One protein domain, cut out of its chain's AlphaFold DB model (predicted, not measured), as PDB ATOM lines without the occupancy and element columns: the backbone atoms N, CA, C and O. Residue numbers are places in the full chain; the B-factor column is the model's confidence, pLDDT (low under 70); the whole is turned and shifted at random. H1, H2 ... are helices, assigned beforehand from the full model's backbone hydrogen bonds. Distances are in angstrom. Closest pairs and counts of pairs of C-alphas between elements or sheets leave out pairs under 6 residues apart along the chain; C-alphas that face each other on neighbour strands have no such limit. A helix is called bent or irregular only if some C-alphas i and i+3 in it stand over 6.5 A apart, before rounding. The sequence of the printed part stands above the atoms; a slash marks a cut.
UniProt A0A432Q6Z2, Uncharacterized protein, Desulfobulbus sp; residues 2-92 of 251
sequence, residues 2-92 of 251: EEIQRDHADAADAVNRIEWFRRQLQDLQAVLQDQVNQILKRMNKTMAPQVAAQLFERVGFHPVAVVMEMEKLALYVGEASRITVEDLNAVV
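AT A GLANCE: This is residues 2 to 92 of the 251 residues of an uncharacterized protein of Desulfobulbus sp (UniProt A0A432Q6Z2). One very long, straight helix, H1, carries a small compact head at one end: residues 2 to 24 of H1 stick out as a bare arm, while the last part of H1 joins H2, H3 and H4 in the head. Within the head, H3 packs along the last part of H1, and H2 and the short H4 lie on H3, with H4 crossing H3. The printed part has 91 residues with four named helices, H1, H2, H3 and H4 in that order along the chain, and no named strand; the class is all helix. The whole is extended, with a radius of gyration of the C-alphas of 19.1 A. The C-alphas span 69 by 22 by 20 A, and the free arm of H1 makes the length.

IN THESE COORDINATES: H1 is the longest helix, residues 2 to 42, with 41 residues and 60.1 A from first to last C-alpha. It begins with C-alpha 2 at (111.064, 91.488, 150.114) and ends with C-alpha 42 at (165.077, 115.037, 138.060). H2 is residues 49 to 59, 15.3 A long from first to last C-alpha. H3 is residues 63 to 76, 20.0 A long, and begins with C-alpha 63 at (152.246, 116.164, 149.104). H4 is residues 85 to 91, 9.9 A long, and ends with C-alpha 91 at (167.621, 113.103, 156.876). No helix is bent or irregular.

HOW THE PARTS SIT: H1 touches H3 with residues 32 to 40 alone. Their closest C-alphas are those of Leu 32 and Pro 63, 6.0 A apart. H1 and H3 run the same way at a shallow tilt of 34 degrees, only just short of steep. H3 is the hub, touching the three other helices. H3 touches H2 with residues 65 to 66 alone, and the closest C-alphas of the two are those of Val 59 and Val 66, 6.1 A apart. H2 and H3 run opposite ways at a steep tilt of 59 degrees. H4 touches H3 and is about perpendicular to it, at 82 degrees. The closest C-alphas of H3 and H4 are those of Leu 73 and Val 91, 6.1 A apart. H2 and H4 only just touch, with 3 pairs of C-alphas within 8 A, the closest being those of Val 51 and Val 85, 5.6 A apart. They run the same way at a shallow tilt of 33 degrees, only just short of steep. H1 and H2 are near each other, with 12 pairs of C-alphas within 10 A. H1 and H4 are apart. Residues 46 to 47, between H1 and H2, pair with residues 82 to 83, between H3 and H4, in a short parallel pairing. In H2, H3 and H4 every O i to N i+4 pair is within hydrogen-bond range; in H1 36 of 37 are.

THE WHOLE: The two C-alphas farthest apart are those of Glu 2 and Glu 79, at 69.1 A. Residues 2 to 24 stand free; without them the body has 68 residues, spans 34 by 22 by 19 A and has a radius of gyration of 10.8 A. The printed part runs from residue 2 to residue 92 of a chain of 251 residues and has no cut. The link from H2 to H3, 3 residues, is tight; the links from H1 to H2, 6 residues, and from H3 to H4, 8 residues, are short, and no link is long. The mean pLDDT of the printed part of this predicted model is 70.4. Under 70 are 37 residues, namely residues 2 to 26, 28 to 29, 57 to 65 and residue 92.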
ATOM      1  N   GLU A   2     110.494  90.139 150.352       40.75
ATOM      2  CA  GLU A   2     111.064  91.488 150.114       40.75
ATOM      3  C   GLU A   2     112.174  91.923 151.091       40.75
ATOM      4  O   GLU A   2     113.024  92.732 150.734       40.75
ATOM      5  N   GLU A   3     112.209  91.374 152.306       37.09
ATOM      6  CA  GLU A   3     113.180  91.770 153.340       37.09
ATOM      7  C   GLU A   3     114.602  91.240 153.060       37.09
ATOM      8  O   GLU A   3     115.586  91.929 153.303       37.09
ATOM      9  N   ILE A   4     114.712  90.079 152.405       39.00
ATOM     10  CA  ILE A   4     115.996  89.463 152.022       39.00
ATOM     11  C   ILE A   4     116.629  90.195 150.821       39.00
ATOM     12  O   ILE A   4     117.849  90.274 150.706       39.00
ATOM     13  N   GLN A   5     115.817  90.791 149.940       39.19
ATOM     14  CA  GLN A   5     116.311  91.560 148.791       39.19
ATOM     15  C   GLN A   5     116.893  92.927 149.201       39.19
ATOM     16  O   GLN A   5     117.768  93.450 148.512       39.19
ATOM     17  N   ARG A   6     116.425  93.490 150.325       43.59
ATOM     18  CA  ARG A   6     116.881  94.776 150.877       43.59
ATOM     19  C   ARG A   6     118.240  94.648 151.571       43.59
ATOM     20  O   ARG A   6     119.132  95.443 151.288       43.59
ATOM     21  N   ASP A   7     118.434  93.584 152.351       43.03
ATOM     22  CA  ASP A   7     119.716  93.277 153.007       43.03
ATOM     23  C   ASP A   7     120.844  92.982 152.000       43.03
ATOM     24  O   ASP A   7     121.995  93.377 152.202       43.03
ATOM     25  N   HIS A   8     120.528  92.347 150.865       37.66
ATOM     26  CA  HIS A   8     121.505  92.114 149.795       37.66
ATOM     27  C   HIS A   8     121.928  93.402 149.061       37.66
ATOM     28  O   HIS A   8     123.068  93.484 148.596       37.66
ATOM     29  N   ALA A   9     121.051  94.407 148.973       43.19
ATOM     30  CA  ALA A   9     121.361  95.704 148.366       43.19
ATOM     31  C   ALA A   9     122.236  96.579 149.286       43.19
ATOM     32  O   ALA A   9     123.207  97.177 148.819       43.19
ATOM     33  N   ASP A  10     121.971  96.579 150.597       50.88
ATOM     34  CA  ASP A  10     122.763  97.328 151.586       50.88
ATOM     35  C   ASP A  10     124.185  96.761 151.762       50.88
ATOM     36  O   ASP A  10     125.154  97.515 151.914       50.88
ATOM     37  N   ALA A  11     124.349  95.436 151.672       42.62
ATOM     38  CA  ALA A  11     125.665  94.797 151.686       42.62
ATOM     39  C   ALA A  11     126.490  95.131 150.427       42.62
ATOM     40  O   ALA A  11     127.685  95.424 150.532       42.62
ATOM     41  N   ALA A  12     125.860  95.147 149.247       45.16
ATOM     42  CA  ALA A  12     126.508  95.531 147.991       45.16
ATOM     43  C   ALA A  12     126.962  97.005 148.002       45.16
ATOM     44  O   ALA A  12     128.069  97.319 147.561       45.16
ATOM     45  N   ASP A  13     126.171  97.900 148.597       53.97
ATOM     46  CA  ASP A  13     126.515  99.316 148.767       53.97
ATOM     47  C   ASP A  13     127.613  99.568 149.813       53.97
ATOM     48  O   ASP A  13     128.359 100.550 149.715       53.97
ATOM     49  N   ALA A  14     127.735  98.711 150.828       45.38
ATOM     50  CA  ALA A  14     128.835  98.758 151.791       45.38
ATOM     51  C   ALA A  14     130.156  98.282 151.164       45.38
ATOM     52  O   ALA A  14     131.192  98.927 151.349       45.38
ATOM     53  N   VAL A  15     130.115  97.207 150.369       50.62
ATOM     54  CA  VAL A  15     131.272  96.695 149.616       50.62
ATOM     55  C   VAL A  15     131.739  97.722 148.584       50.62
ATOM     56  O   VAL A  15     132.914  98.086 148.591       50.62
ATOM     57  N   ASN A  16     130.822  98.300 147.802       57.44
ATOM     58  CA  ASN A  16     131.139  99.367 146.848       57.44
ATOM     59  C   ASN A  16     131.741 100.607 147.532       57.44
ATOM     60  O   ASN A  16     132.658 101.228 146.996       57.44
ATOM     61  N   ARG A  17     131.285 100.965 148.741       43.31
ATOM     62  CA  ARG A  17     131.869 102.068 149.526       43.31
ATOM     63  C   ARG A  17     133.277 101.762 150.034       43.31
ATOM     64  O   ARG A  17     134.120 102.656 150.018       43.31
ATOM     65  N   ILE A  18     133.550 100.529 150.462       48.44
ATOM     66  CA  ILE A  18     134.895 100.091 150.876       48.44
ATOM     67  C   ILE A  18     135.841 100.072 149.673       48.44
ATOM     68  O   ILE A  18     136.976 100.538 149.777       48.44
ATOM     69  N   GLU A  19     135.376  99.577 148.528       50.69
ATOM     70  CA  GLU A  19     136.147  99.563 147.286       50.69
ATOM     71  C   GLU A  19     136.427 100.976 146.770       50.69
ATOM     72  O   GLU A  19     137.561 101.271 146.401       50.69
ATOM     73  N   TRP A  20     135.449 101.881 146.837       43.12
ATOM     74  CA  TRP A  20     135.623 103.293 146.495       43.12
ATOM     75  C   TRP A  20     136.624 104.001 147.420       43.12
ATOM     76  O   TRP A  20     137.504 104.715 146.945       43.12
ATOM     77  N   PHE A  21     136.563 103.756 148.734       38.34
ATOM     78  CA  PHE A  21     137.500 104.351 149.695       38.34
ATOM     79  C   PHE A  21     138.924 103.804 149.520       38.34
ATOM     80  O   PHE A  21     139.898 104.553 149.590       38.34
ATOM     81  N   ARG A  22     139.048 102.500 149.238       49.56
ATOM     82  CA  ARG A  22     140.322 101.858 148.890       49.56
ATOM     83  C   ARG A  22     140.898 102.450 147.606       49.56
ATOM     84  O   ARG A  22     142.082 102.762 147.576       49.56
ATOM     85  N   ARG A  23     140.059 102.657 146.588       57.22
ATOM     86  CA  ARG A  23     140.445 103.268 145.310       57.22
ATOM     87  C   ARG A  23     140.914 104.708 145.494       57.22
ATOM     88  O   ARG A  23     141.969 105.069 145.001       57.22
ATOM     89  N   GLN A  24     140.223 105.490 146.314       51.81
ATOM     90  CA  GLN A  24     140.618 106.867 146.592       51.81
ATOM     91  C   GLN A  24     141.921 106.971 147.410       51.81
ATOM     92  O   GLN A  24     142.726 107.871 147.175       51.81
ATOM     93  N   LEU A  25     142.163 106.046 148.348       53.78
ATOM     94  CA  LEU A  25     143.455 105.934 149.043       53.78
ATOM     95  C   LEU A  25     144.582 105.527 148.084       53.78
ATOM     96  O   LEU A  25     145.684 106.065 148.181       53.78
ATOM     97  N   GLN A  26     144.296 104.628 147.139       65.44
ATOM     98  CA  GLN A  26     145.225 104.257 146.070       65.44
ATOM     99  C   GLN A  26     145.526 105.444 145.147       65.44
ATOM    100  O   GLN A  26     146.687 105.653 144.815       65.44
ATOM    101  N   ASP A  27     144.529 106.261 144.805       70.19
ATOM    102  CA  ASP A  27     144.708 107.449 143.963       70.19
ATOM    103  C   ASP A  27     145.583 108.508 144.660       70.19
ATOM    104  O   ASP A  27     146.510 109.054 144.064       70.19
ATOM    105  N   LEU A  28     145.353 108.759 145.956       61.50
ATOM    106  CA  LEU A  28     146.189 109.651 146.774       61.50
ATOM    107  C   LEU A  28     147.633 109.150 146.880       61.50
ATOM    108  O   LEU A  28     148.577 109.931 146.749       61.50
ATOM    109  N   GLN A  29     147.812 107.847 147.094       67.19
ATOM    110  CA  GLN A  29     149.132 107.228 147.148       67.19
ATOM    111  C   GLN A  29     149.833 107.271 145.782       67.19
ATOM    112  O   GLN A  29     151.039 107.505 145.725       67.19
ATOM    113  N   ALA A  30     149.089 107.121 144.684       79.62
ATOM    114  CA  ALA A  30     149.617 107.226 143.328       79.62
ATOM    115  C   ALA A  30     150.138 108.638 143.025       79.62
ATOM    116  O   ALA A  30     151.212 108.771 142.442       79.62
ATOM    117  N   VAL A  31     149.441 109.685 143.480       77.50
ATOM    118  CA  VAL A  31     149.902 111.078 143.333       77.50
ATOM    119  C   VAL A  31     151.210 111.315 144.092       77.50
ATOM    120  O   VAL A  31     152.145 111.890 143.535       77.50
ATOM    121  N   LEU A  32     151.316 110.845 145.340       76.25
ATOM    122  CA  LEU A  32     152.552 110.967 146.124       76.25
ATOM    123  C   LEU A  32     153.709 110.183 145.493       76.25
ATOM    124  O   LEU A  32     154.836 110.675 145.424       76.25
ATOM    125  N   GLN A  33     153.423 108.979 144.997       84.69
ATOM    126  CA  GLN A  33     154.400 108.145 144.307       84.69
ATOM    127  C   GLN A  33     154.897 108.804 143.018       84.69
ATOM    128  O   GLN A  33     156.096 108.757 142.735       84.69
ATOM    129  N   ASP A  34     154.006 109.431 142.250       87.31
ATOM    130  CA  ASP A  34     154.380 110.147 141.033       87.31
ATOM    131  C   ASP A  34     155.301 111.333 141.346       87.31
ATOM    132  O   ASP A  34     156.361 111.461 140.735       87.31
ATOM    133  N   GLN A  35     154.985 112.129 142.371       82.94
ATOM    134  CA  GLN A  35     155.843 113.240 142.800       82.94
ATOM    135  C   GLN A  35     157.237 112.777 143.243       82.94
ATOM    136  O   GLN A  35     158.240 113.367 142.836       82.94
ATOM    137  N   VAL A  36     157.326 111.691 144.018       87.44
ATOM    138  CA  VAL A  36     158.619 111.093 144.397       87.44
ATOM    139  C   VAL A  36     159.389 110.635 143.158       87.44
ATOM    140  O   VAL A  36     160.570 110.948 143.013       87.44
ATOM    141  N   ASN A  37     158.723 109.955 142.222       89.81
ATOM    142  CA  ASN A  37     159.348 109.488 140.985       89.81
ATOM    143  C   ASN A  37     159.849 110.645 140.107       89.81
ATOM    144  O   ASN A  37     160.905 110.522 139.482       89.81
ATOM    145  N   GLN A  38     159.125 111.764 140.056       89.75
ATOM    146  CA  GLN A  38     159.556 112.962 139.337       89.75
ATOM    147  C   GLN A  38     160.843 113.545 139.936       89.75
ATOM    148  O   GLN A  38     161.764 113.869 139.187       89.75
ATOM    149  N   ILE A  39     160.950 113.618 141.267       88.38
ATOM    150  CA  ILE A  39     162.152 114.124 141.953       88.38
ATOM    151  C   ILE A  39     163.333 113.172 141.759       88.38
ATOM    152  O   ILE A  39     164.423 113.615 141.397       88.38
ATOM    153  N   LEU A  40     163.112 111.862 141.917       90.94
ATOM    154  CA  LEU A  40     164.126 110.834 141.675       90.94
ATOM    155  C   LEU A  40     164.688 110.925 140.250       90.94
ATOM    156  O   LEU A  40     165.904 110.944 140.071       90.94
ATOM    157  N   LYS A  41     163.822 111.074 139.239       91.69
ATOM    158  CA  LYS A  41     164.246 111.279 137.844       91.69
ATOM    159  C   LYS A  41     165.003 112.591 137.660       91.69
ATOM    160  O   LYS A  41     166.075 112.590 137.063       91.69
ATOM    161  N   ARG A  42     164.471 113.701 138.181       91.69
ATOM    162  CA  ARG A  42     165.077 115.037 138.060       91.69
ATOM    163  C   ARG A  42     166.478 115.094 138.674       91.69
ATOM    164  O   ARG A  42     167.335 115.791 138.147       91.69
ATOM    165  N   MET A  43     166.698 114.377 139.772       89.25
ATOM    166  CA  MET A  43     167.957 114.381 140.525       89.25
ATOM    167  C   MET A  43     168.839 113.155 140.248       89.25
ATOM    168  O   MET A  43     169.849 112.963 140.922       89.25
ATOM    169  N   ASN A  44     168.468 112.333 139.259       90.94
ATOM    170  CA  ASN A  44     169.168 111.112 138.861       90.94
ATOM    171  C   ASN A  44     169.444 110.148 140.039       90.94
ATOM    172  O   ASN A  44     170.549 109.627 140.202       90.94
ATOM    173  N   LYS A  45     168.431 109.946 140.892       92.56
ATOM    174  CA  LYS A  45     168.465 109.076 142.075       92.56
ATOM    175  C   LYS A  45     167.527 107.886 141.926       92.56
ATOM    176  O   LYS A  45     166.539 107.922 141.198       92.56
ATOM    177  N   THR A  46     167.807 106.840 142.691       92.25
ATOM    178  CA  THR A  46     166.980 105.640 142.816       92.25
ATOM    179  C   THR A  46     166.674 105.360 144.281       92.25
ATOM    180  O   THR A  46     167.450 105.704 145.173       92.25
ATOM    181  N   MET A  47     165.531 104.733 144.539       90.12
ATOM    182  CA  MET A  47     165.077 104.395 145.883       90.12
ATOM    183  C   MET A  47     164.357 103.048 145.836       90.12
ATOM    184  O   MET A  47     163.594 102.778 144.908       90.12
ATOM    185  N   ALA A  48     164.605 102.189 146.827       89.25
ATOM    186  CA  ALA A  48     163.874 100.931 146.936       89.25
ATOM    187  C   ALA A  48     162.413 101.197 147.360       89.25
ATOM    188  O   ALA A  48     162.183 102.093 148.177       89.25
ATOM    189  N   PRO A  49     161.427 100.410 146.894       82.56
ATOM    190  CA  PRO A  49     160.019 100.601 147.259       82.56
ATOM    191  C   PRO A  49     159.772 100.634 148.773       82.56
ATOM    192  O   PRO A  49     158.921 101.377 149.250       82.56
ATOM    193  N   GLN A  50     160.552  99.874 149.544       78.38
ATOM    194  CA  GLN A  50     160.480  99.836 151.005       78.38
ATOM    195  C   GLN A  50     160.922 101.162 151.647       78.38
ATOM    196  O   GLN A  50     160.349 101.575 152.649       78.38
ATOM    197  N   VAL A  51     161.905 101.851 151.060       83.75
ATOM    198  CA  VAL A  51     162.368 103.171 151.524       83.75
ATOM    199  C   VAL A  51     161.316 104.234 151.201       83.75
ATOM    200  O   VAL A  51     161.007 105.064 152.049       83.75
ATOM    201  N   ALA A  52     160.695 104.159 150.018       82.88
ATOM    202  CA  ALA A  52     159.589 105.044 149.647       82.88
ATOM    203  C   ALA A  52     158.379 104.850 150.574       82.88
ATOM    204  O   ALA A  52     157.805 105.822 151.056       82.88
ATOM    205  N   ALA A  53     158.038 103.598 150.898       76.06
ATOM    206  CA  ALA A  53     156.981 103.286 151.854       76.06
ATOM    207  C   ALA A  53     157.258 103.889 153.242       76.06
ATOM    208  O   ALA A  53     156.369 104.508 153.817       76.06
ATOM    209  N   GLN A  54     158.493 103.786 153.746       70.12
ATOM    210  CA  GLN A  54     158.871 104.397 155.023       70.12
ATOM    211  C   GLN A  54     158.882 105.929 154.976       70.12
ATOM    212  O   GLN A  54     158.539 106.568 155.968       70.12
ATOM    213  N   LEU A  55     159.252 106.534 153.844       76.12
ATOM    214  CA  LEU A  55     159.134 107.978 153.648       76.12
ATOM    215  C   LEU A  55     157.667 108.414 153.763       76.12
ATOM    216  O   LEU A  55     157.371 109.358 154.488       76.12
ATOM    217  N   PHE A  56     156.744 107.706 153.107       74.25
ATOM    218  CA  PHE A  56     155.312 108.006 153.199       74.25
ATOM    219  C   PHE A  56     154.736 107.746 154.589       74.25
ATOM    220  O   PHE A  56     153.884 108.503 155.040       74.25
ATOM    221  N   GLU A  57     155.197 106.702 155.277       62.69
ATOM    222  CA  GLU A  57     154.784 106.409 156.650       62.69
ATOM    223  C   GLU A  57     155.212 107.519 157.616       62.69
ATOM    224  O   GLU A  57     154.430 107.913 158.479       62.69
ATOM    225  N   ARG A  58     156.424 108.059 157.441       61.38
ATOM    226  CA  ARG A  58     156.933 109.170 158.253       61.38
ATOM    227  C   ARG A  58     156.190 110.458 157.935       61.38
ATOM    228  O   ARG A  58     155.535 111.012 158.803       61.38
ATOM    229  N   VAL A  59     156.206 110.873 156.670       61.03
ATOM    230  CA  VAL A  59     155.686 112.179 156.241       61.03
ATOM    231  C   VAL A  59     154.151 112.242 156.229       61.03
ATOM    232  O   VAL A  59     153.560 113.323 156.325       61.03
ATOM    233  N   GLY A  60     153.476 111.097 156.110       54.66
ATOM    234  CA  GLY A  60     152.025 111.007 155.965       54.66
ATOM    235  C   GLY A  60     151.510 111.533 154.617       54.66
ATOM    236  O   GLY A  60     152.258 111.774 153.668       54.66
ATOM    237  N   PHE A  61     150.192 111.733 154.514       58.16
ATOM    238  CA  PHE A  61     149.522 112.187 153.284       58.16
ATOM    239  C   PHE A  61     149.631 113.708 153.071       58.16
ATOM    240  O   PHE A  61     148.630 114.425 152.994       58.16
ATOM    241  N   HIS A  62     150.862 114.209 152.978       58.94
ATOM    242  CA  HIS A  62     151.172 115.626 152.800       58.94
ATOM    243  C   HIS A  62     152.074 115.837 151.570       58.94
ATOM    244  O   HIS A  62     153.294 115.850 151.712       58.94
ATOM    245  N   PRO A  63     151.499 116.052 150.365       64.44
ATOM    246  CA  PRO A  63     152.246 116.164 149.104       64.44
ATOM    247  C   PRO A  63     153.428 117.139 149.144       64.44
ATOM    248  O   PRO A  63     154.533 116.811 148.731       64.44
ATOM    249  N   VAL A  64     153.221 118.325 149.724       64.75
ATOM    250  CA  VAL A  64     154.267 119.353 149.843       64.75
ATOM    251  C   VAL A  64     155.413 118.892 150.748       64.75
ATOM    252  O   VAL A  64     156.576 119.096 150.417       64.75
ATOM    253  N   ALA A  65     155.098 118.236 151.867       60.38
ATOM    254  CA  ALA A  65     156.110 117.740 152.793       60.38
ATOM    255  C   ALA A  65     156.906 116.581 152.179       60.38
ATOM    256  O   ALA A  65     158.126 116.557 152.295       60.38
ATOM    257  N   VAL A  66     156.243 115.675 151.448       75.75
ATOM    258  CA  VAL A  66     156.904 114.560 150.749       75.75
ATOM    259  C   VAL A  66     157.917 115.089 149.739       75.75
ATOM    260  O   VAL A  66     159.048 114.614 149.711       75.75
ATOM    261  N   VAL A  67     157.542 116.105 148.959       77.88
ATOM    262  CA  VAL A  67     158.446 116.759 148.004       77.88
ATOM    263  C   VAL A  67     159.661 117.353 148.720       77.88
ATOM    264  O   VAL A  67     160.792 117.070 148.333       77.88
ATOM    265  N   MET A  68     159.450 118.114 149.797       72.81
ATOM    266  CA  MET A  68     160.542 118.753 150.538       72.81
ATOM    267  C   MET A  68     161.501 117.749 151.191       72.81
ATOM    268  O   MET A  68     162.716 117.941 151.150       72.81
ATOM    269  N   GLU A  69     160.979 116.691 151.815       79.81
ATOM    270  CA  GLU A  69     161.811 115.646 152.423       79.81
ATOM    271  C   GLU A  69     162.564 114.836 151.360       79.81
ATOM    272  O   GLU A  69     163.736 114.514 151.545       79.81
ATOM    273  N   MET A  70     161.935 114.571 150.213       87.19
ATOM    274  CA  MET A  70     162.560 113.874 149.091       87.19
ATOM    275  C   MET A  70     163.682 114.699 148.440       87.19
ATOM    276  O   MET A  70     164.752 114.161 148.154       87.19
ATOM    277  N   GLU A  71     163.484 116.006 148.244       85.88
ATOM    278  CA  GLU A  71     164.538 116.907 147.753       85.88
ATOM    279  C   GLU A  71     165.712 116.966 148.738       85.88
ATOM    280  O   GLU A  71     166.868 116.838 148.330       85.88
ATOM    281  N   LYS A  72     165.436 117.068 150.045       84.44
ATOM    282  CA  LYS A  72     166.477 117.018 151.084       84.44
ATOM    283  C   LYS A  72     167.245 115.699 151.080       84.44
ATOM    284  O   LYS A  72     168.470 115.725 151.163       84.44
ATOM    285  N   LEU A  73     166.556 114.566 150.946       86.81
ATOM    286  CA  LEU A  73     167.184 113.247 150.842       86.81
ATOM    287  C   LEU A  73     168.116 113.151 149.641       86.81
ATOM    288  O   LEU A  73     169.257 112.715 149.769       86.81
ATOM    289  N   ALA A  74     167.638 113.578 148.476       88.62
ATOM    290  CA  ALA A  74     168.418 113.527 147.251       88.62
ATOM    291  C   ALA A  74     169.656 114.439 147.310       88.62
ATOM    292  O   ALA A  74     170.695 114.069 146.765       88.62
ATOM    293  N   LEU A  75     169.564 115.588 147.991       86.12
ATOM    294  CA  LEU A  75     170.702 116.479 148.243       86.12
ATOM    295  C   LEU A  75     171.689 115.897 149.263       86.12
ATOM    296  O   LEU A  75     172.895 115.968 149.046       86.12
ATOM    297  N   TYR A  76     171.194 115.310 150.354       86.75
ATOM    298  CA  TYR A  76     172.028 114.731 151.412       86.75
ATOM    299  C   TYR A  76     172.903 113.582 150.906       86.75
ATOM    300  O   TYR A  76     174.085 113.510 151.234       86.75
ATOM    301  N   VAL A  77     172.336 112.709 150.071       87.31
ATOM    302  CA  VAL A  77     173.039 111.549 149.499       87.31
ATOM    303  C   VAL A  77     174.129 111.969 148.489       87.31
ATOM    304  O   VAL A  77     174.972 111.159 148.100       87.31
ATOM    305  N   GLY A  78     174.179 113.249 148.097       86.44
ATOM    306  CA  GLY A  78     175.276 113.817 147.313       86.44
ATOM    307  C   GLY A  78     175.415 113.148 145.950       86.44
ATOM    308  O   GLY A  78     174.461 113.118 145.182       86.44
ATOM    309  N   GLU A  79     176.582 112.583 145.640       85.50
ATOM    310  CA  GLU A  79     176.855 111.900 144.363       85.50
ATOM    311  C   GLU A  79     176.275 110.477 144.285       85.50
ATOM    312  O   GLU A  79     176.117 109.924 143.196       85.50
ATOM    313  N   ALA A  80     175.907 109.860 145.413       87.00
ATOM    314  CA  ALA A  80     175.432 108.480 145.398       87.00
ATOM    315  C   ALA A  80     174.082 108.359 144.671       87.00
ATOM    316  O   ALA A  80     173.170 109.169 144.837       87.00
ATOM    317  N   SER A  81     173.945 107.339 143.824       86.12
ATOM    318  CA  SER A  81     172.778 107.155 142.949       86.12
ATOM    319  C   SER A  81     171.608 106.437 143.623       86.12
ATOM    320  O   SER A  81     170.517 106.372 143.054       86.12
ATOM    321  N   ARG A  82     171.807 105.892 144.827       91.06
ATOM    322  CA  ARG A  82     170.819 105.093 145.557       91.06
ATOM    323  C   ARG A  82     170.614 105.644 146.962       91.06
ATOM    324  O   ARG A  82     171.573 105.754 147.710       91.06
ATOM    325  N   ILE A  83     169.358 105.913 147.304       90.31
ATOM    326  CA  ILE A  83     168.928 106.346 148.636       90.31
ATOM    327  C   ILE A  83     168.569 105.109 149.464       90.31
ATOM    328  O   ILE A  83     167.819 104.235 149.007       90.31
ATOM    329  N   THR A  84     169.124 105.029 150.671       89.69
ATOM    330  CA  THR A  84     168.981 103.904 151.605       89.69
ATOM    331  C   THR A  84     168.028 104.222 152.762       89.69
ATOM    332  O   THR A  84     167.558 105.351 152.920       89.69
ATOM    333  N   VAL A  85     167.708 103.209 153.576       79.00
ATOM    334  CA  VAL A  85     166.915 103.402 154.805       79.00
ATOM    335  C   VAL A  85     167.717 104.210 155.829       79.00
ATOM    336  O   VAL A  85     167.154 104.994 156.587       79.00
ATOM    337  N   GLU A  86     169.035 104.053 155.841       76.81
ATOM    338  CA  GLU A  86     169.958 104.777 156.705       76.81
ATOM    339  C   GLU A  86     169.977 106.269 156.354       76.81
ATOM    340  O   GLU A  86     169.867 107.103 157.251       76.81
ATOM    341  N   ASP A  87     169.994 106.610 155.061       82.75
ATOM    342  CA  ASP A  87     169.855 107.997 154.592       82.75
ATOM    343  C   ASP A  87     168.492 108.577 154.981       82.75
ATOM    344  O   ASP A  87     168.394 109.702 155.469       82.75
ATOM    345  N   LEU A  88     167.431 107.774 154.830       76.44
ATOM    346  CA  LEU A  88     166.091 108.128 155.287       76.44
ATOM    347  C   LEU A  88     166.062 108.415 156.791       76.44
ATOM    348  O   LEU A  88     165.471 109.402 157.207       76.44
ATOM    349  N   ASN A  89     166.721 107.600 157.611       70.94
ATOM    350  CA  ASN A  89     166.842 107.822 159.055       70.94
ATOM    351  C   ASN A  89     167.648 109.072 159.404       70.94
ATOM    352  O   ASN A  89     167.300 109.762 160.360       70.94
ATOM    353  N   ALA A  90     168.708 109.353 158.649       70.50
ATOM    354  CA  ALA A  90     169.595 110.479 158.902       70.50
ATOM    355  C   ALA A  90     168.961 111.828 158.526       70.50
ATOM    356  O   ALA A  90     169.167 112.822 159.221       70.50
ATOM    357  N   VAL A  91     168.187 111.864 157.439       70.31
ATOM    358  CA  VAL A  91     167.621 113.103 156.876       70.31
ATOM    359  C   VAL A  91     166.174 113.304 157.288       70.31
ATOM    360  O   VAL A  91     165.770 114.407 157.650       70.31
ATOM    361  N   VAL A  92     165.404 112.220 157.250       60.81
ATOM    362  CA  VAL A  92     163.991 112.175 157.615       60.81
ATOM    363  C   VAL A  92     163.888 111.464 158.963       60.81
ATOM    364  O   VAL A  92     163.298 110.387 159.116       60.81
TER     365      VAL A  92